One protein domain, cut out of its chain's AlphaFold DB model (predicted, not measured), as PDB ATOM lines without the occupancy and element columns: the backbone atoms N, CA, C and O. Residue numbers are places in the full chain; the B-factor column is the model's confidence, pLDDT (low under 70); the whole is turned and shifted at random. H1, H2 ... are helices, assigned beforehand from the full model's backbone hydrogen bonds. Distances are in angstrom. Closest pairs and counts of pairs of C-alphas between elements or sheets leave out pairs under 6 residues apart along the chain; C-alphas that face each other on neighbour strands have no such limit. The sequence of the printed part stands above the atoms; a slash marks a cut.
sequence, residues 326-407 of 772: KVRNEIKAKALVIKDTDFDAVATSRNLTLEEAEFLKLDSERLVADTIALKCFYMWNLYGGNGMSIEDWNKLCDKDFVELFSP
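What this domain is: This is residues 326 to 407 of the 772 residues of the protein "Herpes_ori_bp domain-containing protein" of Gigaspora rosea (UniProt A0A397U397). A long helix, H1, reaches as an arm out of a small compact body, and residues 326 to 338 of it stick out free. In the body H3 is in the middle: H2 packs on H3, the last residues of H1 meet H3 crosswise, H5 crosses the same end of H1, and H4 lies close to H3. The printed part has 82 residues with five named helices, in the order H1, H2, H3, H4, H5, and no named strand; the class is all helix, and the packing of the helices is mostly crossed. The whole is only just loose, close to compact, with a radius of gyration of the C-alphas of 14.3 A, and only just flat, spanning 46 by 30 by 16 A.

How they stand to each other: H1, residues 326 to 347, touches H3, residues 368 to 383, with its residues 342 to 347 alone; the closest C-alphas, of Val 346 and Ile 372, are 5.3 A apart. Their lines are about perpendicular, at 77 degrees. H2, residues 354 to 362, touches H3 at a steep tilt of 54 degrees, opposite ways, with the C-alphas of Ala 357 and Leu 374 closest at 6.3 A. H1 and H2 are apart. H4, residues 390 to 396, is close to H3 but not clearly touching: the closest C-alphas, of Trp 380 and Trp 393, are 7.1 A apart, and the lines are about perpendicular, at 89 degrees. H5, residues 399 to 405, touches residues 340 to 347 of H1, about perpendicular at 75 degrees, with the C-alphas of Asp 344 and Lys 399 closest at 5.2 A. H3 and H5 are near each other, with 5 pairs of C-alphas within 10 A. H4 and H5 meet only through their link, and H1 and H4 are only just apart, their closest C-alphas 8.0 A from each other. In H1, H2, H3, H4 and H5 every O i to N i+4 pair is within hydrogen-bond range.

Where its parts are: H1 begins at C-alpha 326, (29.370, 6.506, 24.344), and is 30.8 A long from first to last C-alpha. H2 measures 12.5 A, and H3 22.8 A from C-alpha 368 at (39.532, 35.893, 27.914) to C-alpha 383. H4 measures 9.7 A, and H5 10.1 A, ending at C-alpha 405, (24.085, 29.535, 40.254).

The domain as a whole: The C-alphas farthest apart are those of Lys 326 and Asn 386, 46.9 A. Residues 326 to 338 and 362 to 368 stand free; the body without them spans 29 by 25 by 18 A. The printed part has no cut and no long link. The mean pLDDT of the printed part is 72.5, and residues 326 to 340, 361 to 369 and 384 to 387 are under 70.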
ATOM      1  N   LYS A 326      27.931   6.248  24.344       48.56
ATOM      2  CA  LYS A 326      29.370   6.506  24.344       48.56
ATOM      3  C   LYS A 326      29.710   7.903  23.815       48.56
ATOM      4  O   LYS A 326      30.248   8.688  24.578       48.56
ATOM      5  N   VAL A 327      29.288   8.264  22.600       42.78
ATOM      6  CA  VAL A 327      29.546   9.597  22.013       42.78
ATOM      7  C   VAL A 327      28.881  10.708  22.826       42.78
ATOM      8  O   VAL A 327      29.504  11.723  23.110       42.78
ATOM      9  N   ARG A 328      27.631  10.519  23.273       45.66
ATOM     10  CA  ARG A 328      26.958  11.492  24.148       45.66
ATOM     11  C   ARG A 328      27.696  11.659  25.473       45.66
ATOM     12  O   ARG A 328      27.812  12.778  25.948       45.66
ATOM     13  N   ASN A 329      28.169  10.570  26.070       51.34
ATOM     14  CA  ASN A 329      28.914  10.607  27.322       51.34
ATOM     15  C   ASN A 329      30.307  11.206  27.122       51.34
ATOM     16  O   ASN A 329      30.757  11.911  28.006       51.34
ATOM     17  N   GLU A 330      30.959  10.991  25.979       48.44
ATOM     18  CA  GLU A 330      32.240  11.614  25.627       48.44
ATOM     19  C   GLU A 330      32.088  13.123  25.404       48.44
ATOM     20  O   GLU A 330      32.855  13.896  25.968       48.44
ATOM     21  N   ILE A 331      31.061  13.561  24.663       45.31
ATOM     22  CA  ILE A 331      30.738  14.988  24.491       45.31
ATOM     23  C   ILE A 331      30.377  15.609  25.838       45.31
ATOM     24  O   ILE A 331      30.882  16.675  26.169       45.31
ATOM     25  N   LYS A 332      29.541  14.939  26.641       49.59
ATOM     26  CA  LYS A 332      29.204  15.404  27.991       49.59
ATOM     27  C   LYS A 332      30.426  15.459  28.895       49.59
ATOM     28  O   LYS A 332      30.547  16.425  29.622       49.59
ATOM     29  N   ALA A 333      31.323  14.478  28.838       54.03
ATOM     30  CA  ALA A 333      32.542  14.462  29.636       54.03
ATOM     31  C   ALA A 333      33.486  15.596  29.226       54.03
ATOM     32  O   ALA A 333      33.947  16.326  30.090       54.03
ATOM     33  N   LYS A 334      33.713  15.813  27.922       47.91
ATOM     34  CA  LYS A 334      34.525  16.940  27.435       47.91
ATOM     35  C   LYS A 334      33.894  18.292  27.776       47.91
ATOM     36  O   LYS A 334      34.587  19.175  28.261       47.91
ATOM     37  N   ALA A 335      32.583  18.440  27.584       48.19
ATOM     38  CA  ALA A 335      31.859  19.651  27.960       48.19
ATOM     39  C   ALA A 335      31.880  19.889  29.477       48.19
ATOM     40  O   ALA A 335      31.966  21.034  29.896       48.19
ATOM     41  N   LEU A 336      31.818  18.830  30.290       56.78
ATOM     42  CA  LEU A 336      31.919  18.923  31.745       56.78
ATOM     43  C   LEU A 336      33.326  19.352  32.169       56.78
ATOM     44  O   LEU A 336      33.438  20.247  32.983       56.78
ATOM     45  N   VAL A 337      34.384  18.810  31.556       60.53
ATOM     46  CA  VAL A 337      35.773  19.238  31.821       60.53
ATOM     47  C   VAL A 337      35.984  20.717  31.479       60.53
ATOM     48  O   VAL A 337      36.607  21.443  32.251       60.53
ATOM     49  N   ILE A 338      35.432  21.185  30.353       56.53
ATOM     50  CA  ILE A 338      35.487  22.602  29.960       56.53
ATOM     51  C   ILE A 338      34.697  23.461  30.957       56.53
ATOM     52  O   ILE A 338      35.228  24.441  31.467       56.53
ATOM     53  N   LYS A 339      33.465  23.061  31.303       62.75
ATOM     54  CA  LYS A 339      32.634  23.766  32.294       62.75
ATOM     55  C   LYS A 339      33.296  23.819  33.672       62.75
ATOM     56  O   LYS A 339      33.303  24.876  34.284       62.75
ATOM     57  N   ASP A 340      33.894  22.723  34.130       65.62
ATOM     58  CA  ASP A 340      34.578  22.637  35.424       65.62
ATOM     59  C   ASP A 340      35.804  23.552  35.493       65.62
ATOM     60  O   ASP A 340      36.083  24.106  36.558       65.62
ATOM     61  N   THR A 341      36.521  23.703  34.374       71.44
ATOM     62  CA  THR A 341      37.669  24.616  34.247       71.44
ATOM     63  C   THR A 341      37.195  26.071  34.203       71.44
ATOM     64  O   THR A 341      37.741  26.920  34.903       71.44
ATOM     65  N   ASP A 342      36.121  26.352  33.459       75.81
ATOM     66  CA  ASP A 342      35.491  27.673  33.392       75.81
ATOM     67  C   ASP A 342      34.928  28.121  34.748       75.81
ATOM     68  O   ASP A 342      35.054  29.291  35.109       75.81
ATOM     69  N   PHE A 343      34.293  27.223  35.509       80.56
ATOM     70  CA  PHE A 343      33.741  27.550  36.826       80.56
ATOM     71  C   PHE A 343      34.834  27.915  37.824       80.56
ATOM     72  O   PHE A 343      34.680  28.889  38.559       80.56
ATOM     73  N   ASP A 344      35.943  27.176  37.809       82.56
ATOM     74  CA  ASP A 344      37.102  27.462  38.653       82.56
ATOM     75  C   ASP A 344      37.763  28.792  38.265       82.56
ATOM     76  O   ASP A 344      38.068  29.624  39.122       82.56
ATOM     77  N   ALA A 345      37.884  29.059  36.962       81.00
ATOM     78  CA  ALA A 345      38.410  30.324  36.466       81.00
ATOM     79  C   ALA A 345      37.513  31.520  36.833       81.00
ATOM     80  O   ALA A 345      38.023  32.581  37.182       81.00
ATOM     81  N   VAL A 346      36.182  31.369  36.795       81.75
ATOM     82  CA  VAL A 346      35.241  32.422  37.227       81.75
ATOM     83  C   VAL A 346      35.345  32.667  38.733       81.75
ATOM     84  O   VAL A 346      35.435  33.826  39.137       81.75
ATOM     85  N   ALA A 347      35.384  31.610  39.549       83.81
ATOM     86  CA  ALA A 347      35.500  31.712  41.007       83.81
ATOM     87  C   ALA A 347      36.815  32.375  41.458       83.81
ATOM     88  O   ALA A 347      36.834  33.125  42.428       83.81
ATOM     89  N   THR A 348      37.911  32.138  40.734       84.06
ATOM     90  CA  THR A 348      39.244  32.687  41.049       84.06
ATOM     91  C   THR A 348      39.581  33.982  40.305       84.06
ATOM     92  O   THR A 348      40.686  34.512  40.445       84.06
ATOM     93  N   SER A 349      38.651  34.502  39.502       85.94
ATOM     94  CA  SER A 349      38.881  35.713  38.719       85.94
ATOM     95  C   SER A 349      39.025  36.962  39.587       85.94
ATOM     96  O   SER A 349      38.518  37.042  40.707       85.94
ATOM     97  N   ARG A 350      39.725  37.971  39.055       84.25
ATOM     98  CA  ARG A 350      39.836  39.272  39.720       84.25
ATOM     99  C   ARG A 350      38.465  39.945  39.822       84.25
ATOM    100  O   ARG A 350      37.680  39.905  38.876       84.25
ATOM    101  N   ASN A 351      38.213  40.615  40.942       84.00
ATOM    102  CA  ASN A 351      37.044  41.478  41.089       84.00
ATOM    103  C   ASN A 351      37.228  42.742  40.247       84.00
ATOM    104  O   ASN A 351      38.300  43.342  40.272       84.00
ATOM    105  N   LEU A 352      36.182  43.131  39.520       84.69
ATOM    106  CA  LEU A 352      36.147  44.367  38.741       84.69
ATOM    107  C   LEU A 352      35.432  45.463  39.529       84.69
ATOM    108  O   LEU A 352      34.458  45.190  40.237       84.69
ATOM    109  N   THR A 353      35.878  46.705  39.370       82.00
ATOM    110  CA  THR A 353      35.083  47.870  39.778       82.00
ATOM    111  C   THR A 353      33.928  48.105  38.800       82.00
ATOM    112  O   THR A 353      33.909  47.559  37.695       82.00
ATOM    113  N   LEU A 354      32.942  48.922  39.193       79.44
ATOM    114  CA  LEU A 354      31.844  49.297  38.296       79.44
ATOM    115  C   LEU A 354      32.369  49.991  37.031       79.44
ATOM    116  O   LEU A 354      31.961  49.629  35.932       79.44
ATOM    117  N   GLU A 355      33.325  50.906  37.185       79.12
ATOM    118  CA  GLU A 355      33.958  51.626  36.075       79.12
ATOM    119  C   GLU A 355      34.724  50.679  35.140       79.12
ATOM    120  O   GLU A 355      34.565  50.743  33.922       79.12
ATOM    121  N   GLU A 356      35.503  49.742  35.692       81.62
ATOM    122  CA  GLU A 356      36.216  48.731  34.900       81.62
ATOM    123  C   GLU A 356      35.246  47.806  34.163       81.62
ATOM    124  O   GLU A 356      35.473  47.469  33.004       81.62
ATOM    125  N   ALA A 357      34.157  47.390  34.810       79.88
ATOM    126  CA  ALA A 357      33.162  46.531  34.190       79.88
ATOM    127  C   ALA A 357      32.374  47.252  33.090       79.88
ATOM    128  O   ALA A 357      32.072  46.640  32.066       79.88
ATOM    129  N   GLU A 358      32.050  48.535  33.267       79.38
ATOM    130  CA  GLU A 358      31.429  49.364  32.229       79.38
ATOM    131  C   GLU A 358      32.376  49.594  31.051       79.38
ATOM    132  O   GLU A 358      31.963  49.442  29.900       79.38
ATOM    133  N   PHE A 359      33.657  49.851  31.327       78.19
ATOM    134  CA  PHE A 359      34.692  49.940  30.303       78.19
ATOM    135  C   PHE A 359      34.832  48.617  29.534       78.19
ATOM    136  O   PHE A 359      34.700  48.601  28.315       78.19
ATOM    137  N   LEU A 360      34.977  47.486  30.230       73.62
ATOM    138  CA  LEU A 360      35.098  46.148  29.630       73.62
ATOM    139  C   LEU A 360      33.814  45.659  28.941       73.62
ATOM    140  O   LEU A 360      33.851  44.770  28.086       73.62
ATOM    141  N   LYS A 361      32.654  46.207  29.309       68.62
ATOM    142  CA  LYS A 361      31.387  45.964  28.610       68.62
ATOM    143  C   LYS A 361      31.379  46.631  27.233       68.62
ATOM    144  O   LYS A 361      30.759  46.083  26.323       68.62
ATOM    145  N   LEU A 362      32.045  47.779  27.102       58.34
ATOM    146  CA  LEU A 362      32.188  48.546  25.863       58.34
ATOM    147  C   LEU A 362      33.450  48.167  25.068       58.34
ATOM    148  O   LEU A 362      33.504  48.433  23.868       58.34
ATOM    149  N   ASP A 363      34.430  47.535  25.718       55.91
ATOM    150  CA  ASP A 363      35.656  47.043  25.097       55.91
ATOM    151  C   ASP A 363      35.404  45.750  24.309       55.91
ATOM    152  O   ASP A 363      35.065  44.691  24.853       55.91
ATOM    153  N   SER A 364      35.568  45.857  22.994       41.16
ATOM    154  CA  SER A 364      35.386  44.761  22.052       41.16
ATOM    155  C   SER A 364      36.626  43.864  21.920       41.16
ATOM    156  O   SER A 364      36.503  42.759  21.401       41.16
ATOM    157  N   GLU A 365      37.792  44.297  22.418       48.41
ATOM    158  CA  GLU A 365      39.084  43.585  22.350       48.41
ATOM    159  C   GLU A 365      39.503  42.979  23.700       48.41
ATOM    160  O   GLU A 365      40.675  42.683  23.934       48.41
ATOM    161  N   ARG A 366      38.539  42.777  24.605       63.84
ATOM    162  CA  ARG A 366      38.816  42.271  25.951       63.84
ATOM    163  C   ARG A 366      39.395  40.856  25.931       63.84
ATOM    164  O   ARG A 366      38.923  39.969  25.215       63.84
ATOM    165  N   LEU A 367      40.377  40.618  26.794       67.38
ATOM    166  CA  LEU A 367      41.010  39.311  26.927       67.38
ATOM    167  C   LEU A 367      40.027  38.281  27.513       67.38
ATOM    168  O   LEU A 367      39.038  38.613  28.178       67.38
ATOM    169  N   VAL A 368      40.322  36.992  27.325       65.69
ATOM    170  CA  VAL A 368      39.532  35.893  27.914       65.69
ATOM    171  C   VAL A 368      39.425  36.047  29.437       65.69
ATOM    172  O   VAL A 368      38.339  35.902  29.997       65.69
ATOM    173  N   ALA A 369      40.523  36.431  30.097       68.94
ATOM    174  CA  ALA A 369      40.560  36.697  31.535       68.94
ATOM    175  C   ALA A 369      39.586  37.814  31.960       68.94
ATOM    176  O   ALA A 369      38.912  37.686  32.982       68.94
ATOM    177  N   ASP A 370      39.445  38.864  31.148       73.12
ATOM    178  CA  ASP A 370      38.519  39.967  31.417       73.12
ATOM    179  C   ASP A 370      37.062  39.543  31.227       73.12
ATOM    180  O   ASP A 370      36.191  39.933  32.000       73.12
ATOM    181  N   THR A 371      36.784  38.669  30.258       70.31
ATOM    182  CA  THR A 371      35.444  38.090  30.076       70.31
ATOM    183  C   THR A 371      35.043  37.206  31.261       70.31
ATOM    184  O   THR A 371      33.884  37.208  31.683       70.31
ATOM    185  N   ILE A 372      35.992  36.449  31.814       75.69
ATOM    186  CA  ILE A 372      35.786  35.620  33.006       75.69
ATOM    187  C   ILE A 372      35.537  36.508  34.238       75.69
ATOM    188  O   ILE A 372      34.553  36.289  34.948       75.69
ATOM    189  N   ALA A 373      36.341  37.558  34.431       78.69
ATOM    190  CA  ALA A 373      36.152  38.545  35.498       78.69
ATOM    191  C   ALA A 373      34.798  39.270  35.388       78.69
ATOM    192  O   ALA A 373      34.082  39.435  36.376       78.69
ATOM    193  N   LEU A 374      34.373  39.610  34.167       78.44
ATOM    194  CA  LEU A 374      33.079  40.236  33.903       78.44
ATOM    195  C   LEU A 374      31.902  39.311  34.258       78.44
ATOM    196  O   LEU A 374      30.893  39.765  34.802       78.44
ATOM    197  N   LYS A 375      32.021  37.998  34.010       80.62
ATOM    198  CA  LYS A 375      31.018  37.014  34.462       80.62
ATOM    199  C   LYS A 375      30.907  36.990  35.989       80.62
ATOM    200  O   LYS A 375      29.780  36.962  36.489       80.62
ATOM    201  N   CYS A 376      32.034  37.013  36.704       83.62
ATOM    202  CA  CYS A 376      32.057  37.068  38.167       83.62
ATOM    203  C   CYS A 376      31.415  38.366  38.684       83.62
ATOM    204  O   CYS A 376      30.506  38.314  39.513       83.62
ATOM    205  N   PHE A 377      31.767  39.514  38.097       84.06
ATOM    206  CA  PHE A 377      31.178  40.816  38.422       84.06
ATOM    207  C   PHE A 377      29.653  40.850  38.233       84.06
ATOM    208  O   PHE A 377      28.918  41.302  39.111       84.06
ATOM    209  N   TYR A 378      29.130  40.318  37.125       82.50
ATOM    210  CA  TYR A 378      27.678  40.246  36.928       82.50
ATOM    211  C   TYR A 378      26.984  39.315  37.924       82.50
ATOM    212  O   TYR A 378      25.848  39.582  38.317       82.50
ATOM    213  N   MET A 379      27.639  38.226  38.333       83.56
ATOM    214  CA  MET A 379      27.119  37.365  39.395       83.56
ATOM    215  C   MET A 379      27.102  38.094  40.740       83.56
ATOM    216  O   MET A 379      26.110  37.973  41.458       83.56
ATOM    217  N   TRP A 380      28.129  38.889  41.046       82.19
ATOM    218  CA  TRP A 380      28.176  39.718  42.250       82.19
ATOM    219  C   TRP A 380      27.056  40.759  42.267       82.19
ATOM    220  O   TRP A 380      26.284  40.809  43.220       82.19
ATOM    221  N   ASN A 381      26.871  41.507  41.178       81.81
ATOM    222  CA  ASN A 381      25.777  42.476  41.073       81.81
ATOM    223  C   ASN A 381      24.396  41.829  41.189       81.81
ATOM    224  O   ASN A 381      23.474  42.419  41.749       81.81
ATOM    225  N   LEU A 382      24.240  40.613  40.660       82.12
ATOM    226  CA  LEU A 382      22.979  39.892  40.730       82.12
ATOM    227  C   LEU A 382      22.688  39.365  42.143       82.12
ATOM    228  O   LEU A 382      21.568  39.518  42.620       82.12
ATOM    229  N   TYR A 383      23.661  38.714  42.783       81.88
ATOM    230  CA  TYR A 383      23.447  37.931  44.007       81.88
ATOM    231  C   TYR A 383      23.938  38.601  45.298       81.88
ATOM    232  O   TYR A 383      23.460  38.242  46.373       81.88
ATOM    233  N   GLY A 384      24.886  39.533  45.208       68.44
ATOM    234  CA  GLY A 384      25.525  40.215  46.340       68.44
ATOM    235  C   GLY A 384      25.137  41.692  46.524       68.44
ATOM    236  O   GLY A 384      25.505  42.286  47.537       68.44
ATOM    237  N   GLY A 385      24.399  42.293  45.584       61.28
ATOM    238  CA  GLY A 385      24.138  43.741  45.537       61.28
ATOM    239  C   GLY A 385      23.498  44.371  46.794       61.28
ATOM    240  O   GLY A 385      22.559  43.823  47.371       61.28
ATOM    241  N   ASN A 386      24.011  45.561  47.151       54.09
ATOM    242  CA  ASN A 386      23.648  46.520  48.220       54.09
ATOM    243  C   ASN A 386      23.752  46.078  49.696       54.09
ATOM    244  O   ASN A 386      23.347  46.833  50.577       54.09
ATOM    245  N   GLY A 387      24.345  44.919  50.010       59.03
ATOM    246  CA  GLY A 387      24.520  44.515  51.418       59.03
ATOM    247  C   GLY A 387      25.622  43.501  51.730       59.03
ATOM    248  O   GLY A 387      25.750  43.100  52.887       59.03
ATOM    249  N   MET A 388      26.406  43.063  50.738       73.50
ATOM    250  CA  MET A 388      27.480  42.075  50.907       73.50
ATOM    251  C   MET A 388      28.848  42.712  50.651       73.50
ATOM    252  O   MET A 388      29.041  43.345  49.613       73.50
ATOM    253  N   SER A 389      29.801  42.536  51.578       75.56
ATOM    254  CA  SER A 389      31.180  42.993  51.361       75.56
ATOM    255  C   SER A 389      31.881  42.138  50.304       75.56
ATOM    256  O   SER A 389      31.479  41.007  50.024       75.56
ATOM    257  N   ILE A 390      32.962  42.670  49.733       75.94
ATOM    258  CA  ILE A 390      33.793  41.933  48.776       75.94
ATOM    259  C   ILE A 390      34.441  40.709  49.447       75.94
ATOM    260  O   ILE A 390      34.561  39.668  48.805       75.94
ATOM    261  N   GLU A 391      34.801  40.763  50.740       77.81
ATOM    262  CA  GLU A 391      35.319  39.573  51.433       77.81
ATOM    263  C   GLU A 391      34.263  38.474  51.584       77.81
ATOM    264  O   GLU A 391      34.570  37.299  51.378       77.81
ATOM    265  N   ASP A 392      33.023  38.840  51.921       77.88
ATOM    266  CA  ASP A 392      31.909  37.890  52.007       77.88
ATOM    267  C   ASP A 392      31.581  37.300  50.627       77.88
ATOM    268  O   ASP A 392      31.323  36.100  50.515       77.88
ATOM    269  N   TRP A 393      31.654  38.115  49.569       83.50
ATOM    270  CA  TRP A 393      31.497  37.654  48.190       83.50
ATOM    271  C   TRP A 393      32.584  36.656  47.790       83.50
ATOM    272  O   TRP A 393      32.261  35.591  47.275       83.50
ATOM    273  N   ASN A 394      33.854  36.944  48.082       81.75
ATOM    274  CA  ASN A 394      34.967  36.048  47.755       81.75
ATOM    275  C   ASN A 394      34.868  34.698  48.484       81.75
ATOM    276  O   ASN A 394      35.319  33.683  47.964       81.75
ATOM    277  N   LYS A 395      34.266  34.668  49.682       82.44
ATOM    278  CA  LYS A 395      33.980  33.418  50.405       82.44
ATOM    279  C   LYS A 395      32.779  32.663  49.829       82.44
ATOM    280  O   LYS A 395      32.749  31.439  49.907       82.44
ATOM    281  N   LEU A 396      31.781  33.379  49.307       83.00
ATOM    282  CA  LEU A 396      30.568  32.800  48.726       83.00
ATOM    283  C   LEU A 396      30.789  32.291  47.295       83.00
ATOM    284  O   LEU A 396      30.237  31.255  46.937       83.00
ATOM    285  N   CYS A 397      31.545  33.025  46.475       85.00
ATOM    286  CA  CYS A 397      31.785  32.750  45.059       85.00
ATOM    287  C   CYS A 397      32.848  31.654  44.872       85.00
ATOM    288  O   CYS A 397      33.860  31.847  44.202       85.00
ATOM    289  N   ASP A 398      32.627  30.496  45.492       86.94
ATOM    290  CA  ASP A 398      33.435  29.304  45.272       86.94
ATOM    291  C   ASP A 398      33.009  28.564  43.992       86.94
ATOM    292  O   ASP A 398      31.986  28.858  43.361       86.94
ATOM    293  N   LYS A 399      33.808  27.571  43.587       86.31
ATOM    294  CA  LYS A 399      33.525  26.752  42.401       86.31
ATOM    295  C   LYS A 399      32.125  26.122  42.451       86.31
ATOM    296  O   LYS A 399      31.407  26.163  41.451       86.31
ATOM    297  N   ASP A 400      31.723  25.597  43.611       85.31
ATOM    298  CA  ASP A 400      30.404  24.984  43.820       85.31
ATOM    299  C   ASP A 400      29.268  25.997  43.598       85.31
ATOM    300  O   ASP A 400      28.225  25.678  43.020       85.31
ATOM    301  N   PHE A 401      29.444  27.232  44.065       87.06
ATOM    302  CA  PHE A 401      28.486  28.313  43.885       87.06
ATOM    303  C   PHE A 401      28.355  28.694  42.413       87.06
ATOM    304  O   PHE A 401      27.234  28.820  41.909       87.06
ATOM    305  N   VAL A 402      29.477  28.839  41.704       85.12
ATOM    306  CA  VAL A 402      29.461  29.157  40.273       85.12
ATOM    307  C   VAL A 402      28.781  28.034  39.488       85.12
ATOM    308  O   VAL A 402      27.900  28.319  38.677       85.12
ATOM    309  N   GLU A 403      29.093  26.769  39.763       86.12
ATOM    310  CA  GLU A 403      28.447  25.626  39.107       86.12
ATOM    311  C   GLU A 403      26.919  25.640  39.298       86.12
ATOM    312  O   GLU A 403      26.158  25.442  38.346       86.12
ATOM    313  N   LEU A 404      26.451  25.913  40.521       84.88
ATOM    314  CA  LEU A 404      25.029  25.847  40.863       84.88
ATOM    315  C   LEU A 404      24.223  27.073  40.423       84.88
ATOM    316  O   LEU A 404      23.043  26.924  40.100       84.88
ATOM    317  N   PHE A 405      24.815  28.270  40.425       83.50
ATOM    318  CA  PHE A 405      24.085  29.535  40.254       83.50
ATOM    319  C   PHE A 405      24.497  30.345  39.016       83.50
ATOM    320  O   PHE A 405      23.774  31.251  38.603       83.50
ATOM    321  N   SER A 406      25.600  30.005  38.346       81.81
ATOM    322  CA  SER A 406      25.931  30.589  37.040       81.81
ATOM    323  C   SER A 406      24.976  30.181  35.900       81.81
ATOM    324  O   SER A 406      24.745  31.017  35.021       81.81
ATOM    325  N   PRO A 407      24.367  28.975  35.874       81.69
ATOM    326  CA  PRO A 407      23.425  28.605  34.819       81.69
ATOM    327  C   PRO A 407      22.200  29.540  34.719       81.69
ATOM    328  O   PRO A 407      21.790  30.171  35.701       81.69
TER     329      PRO A 407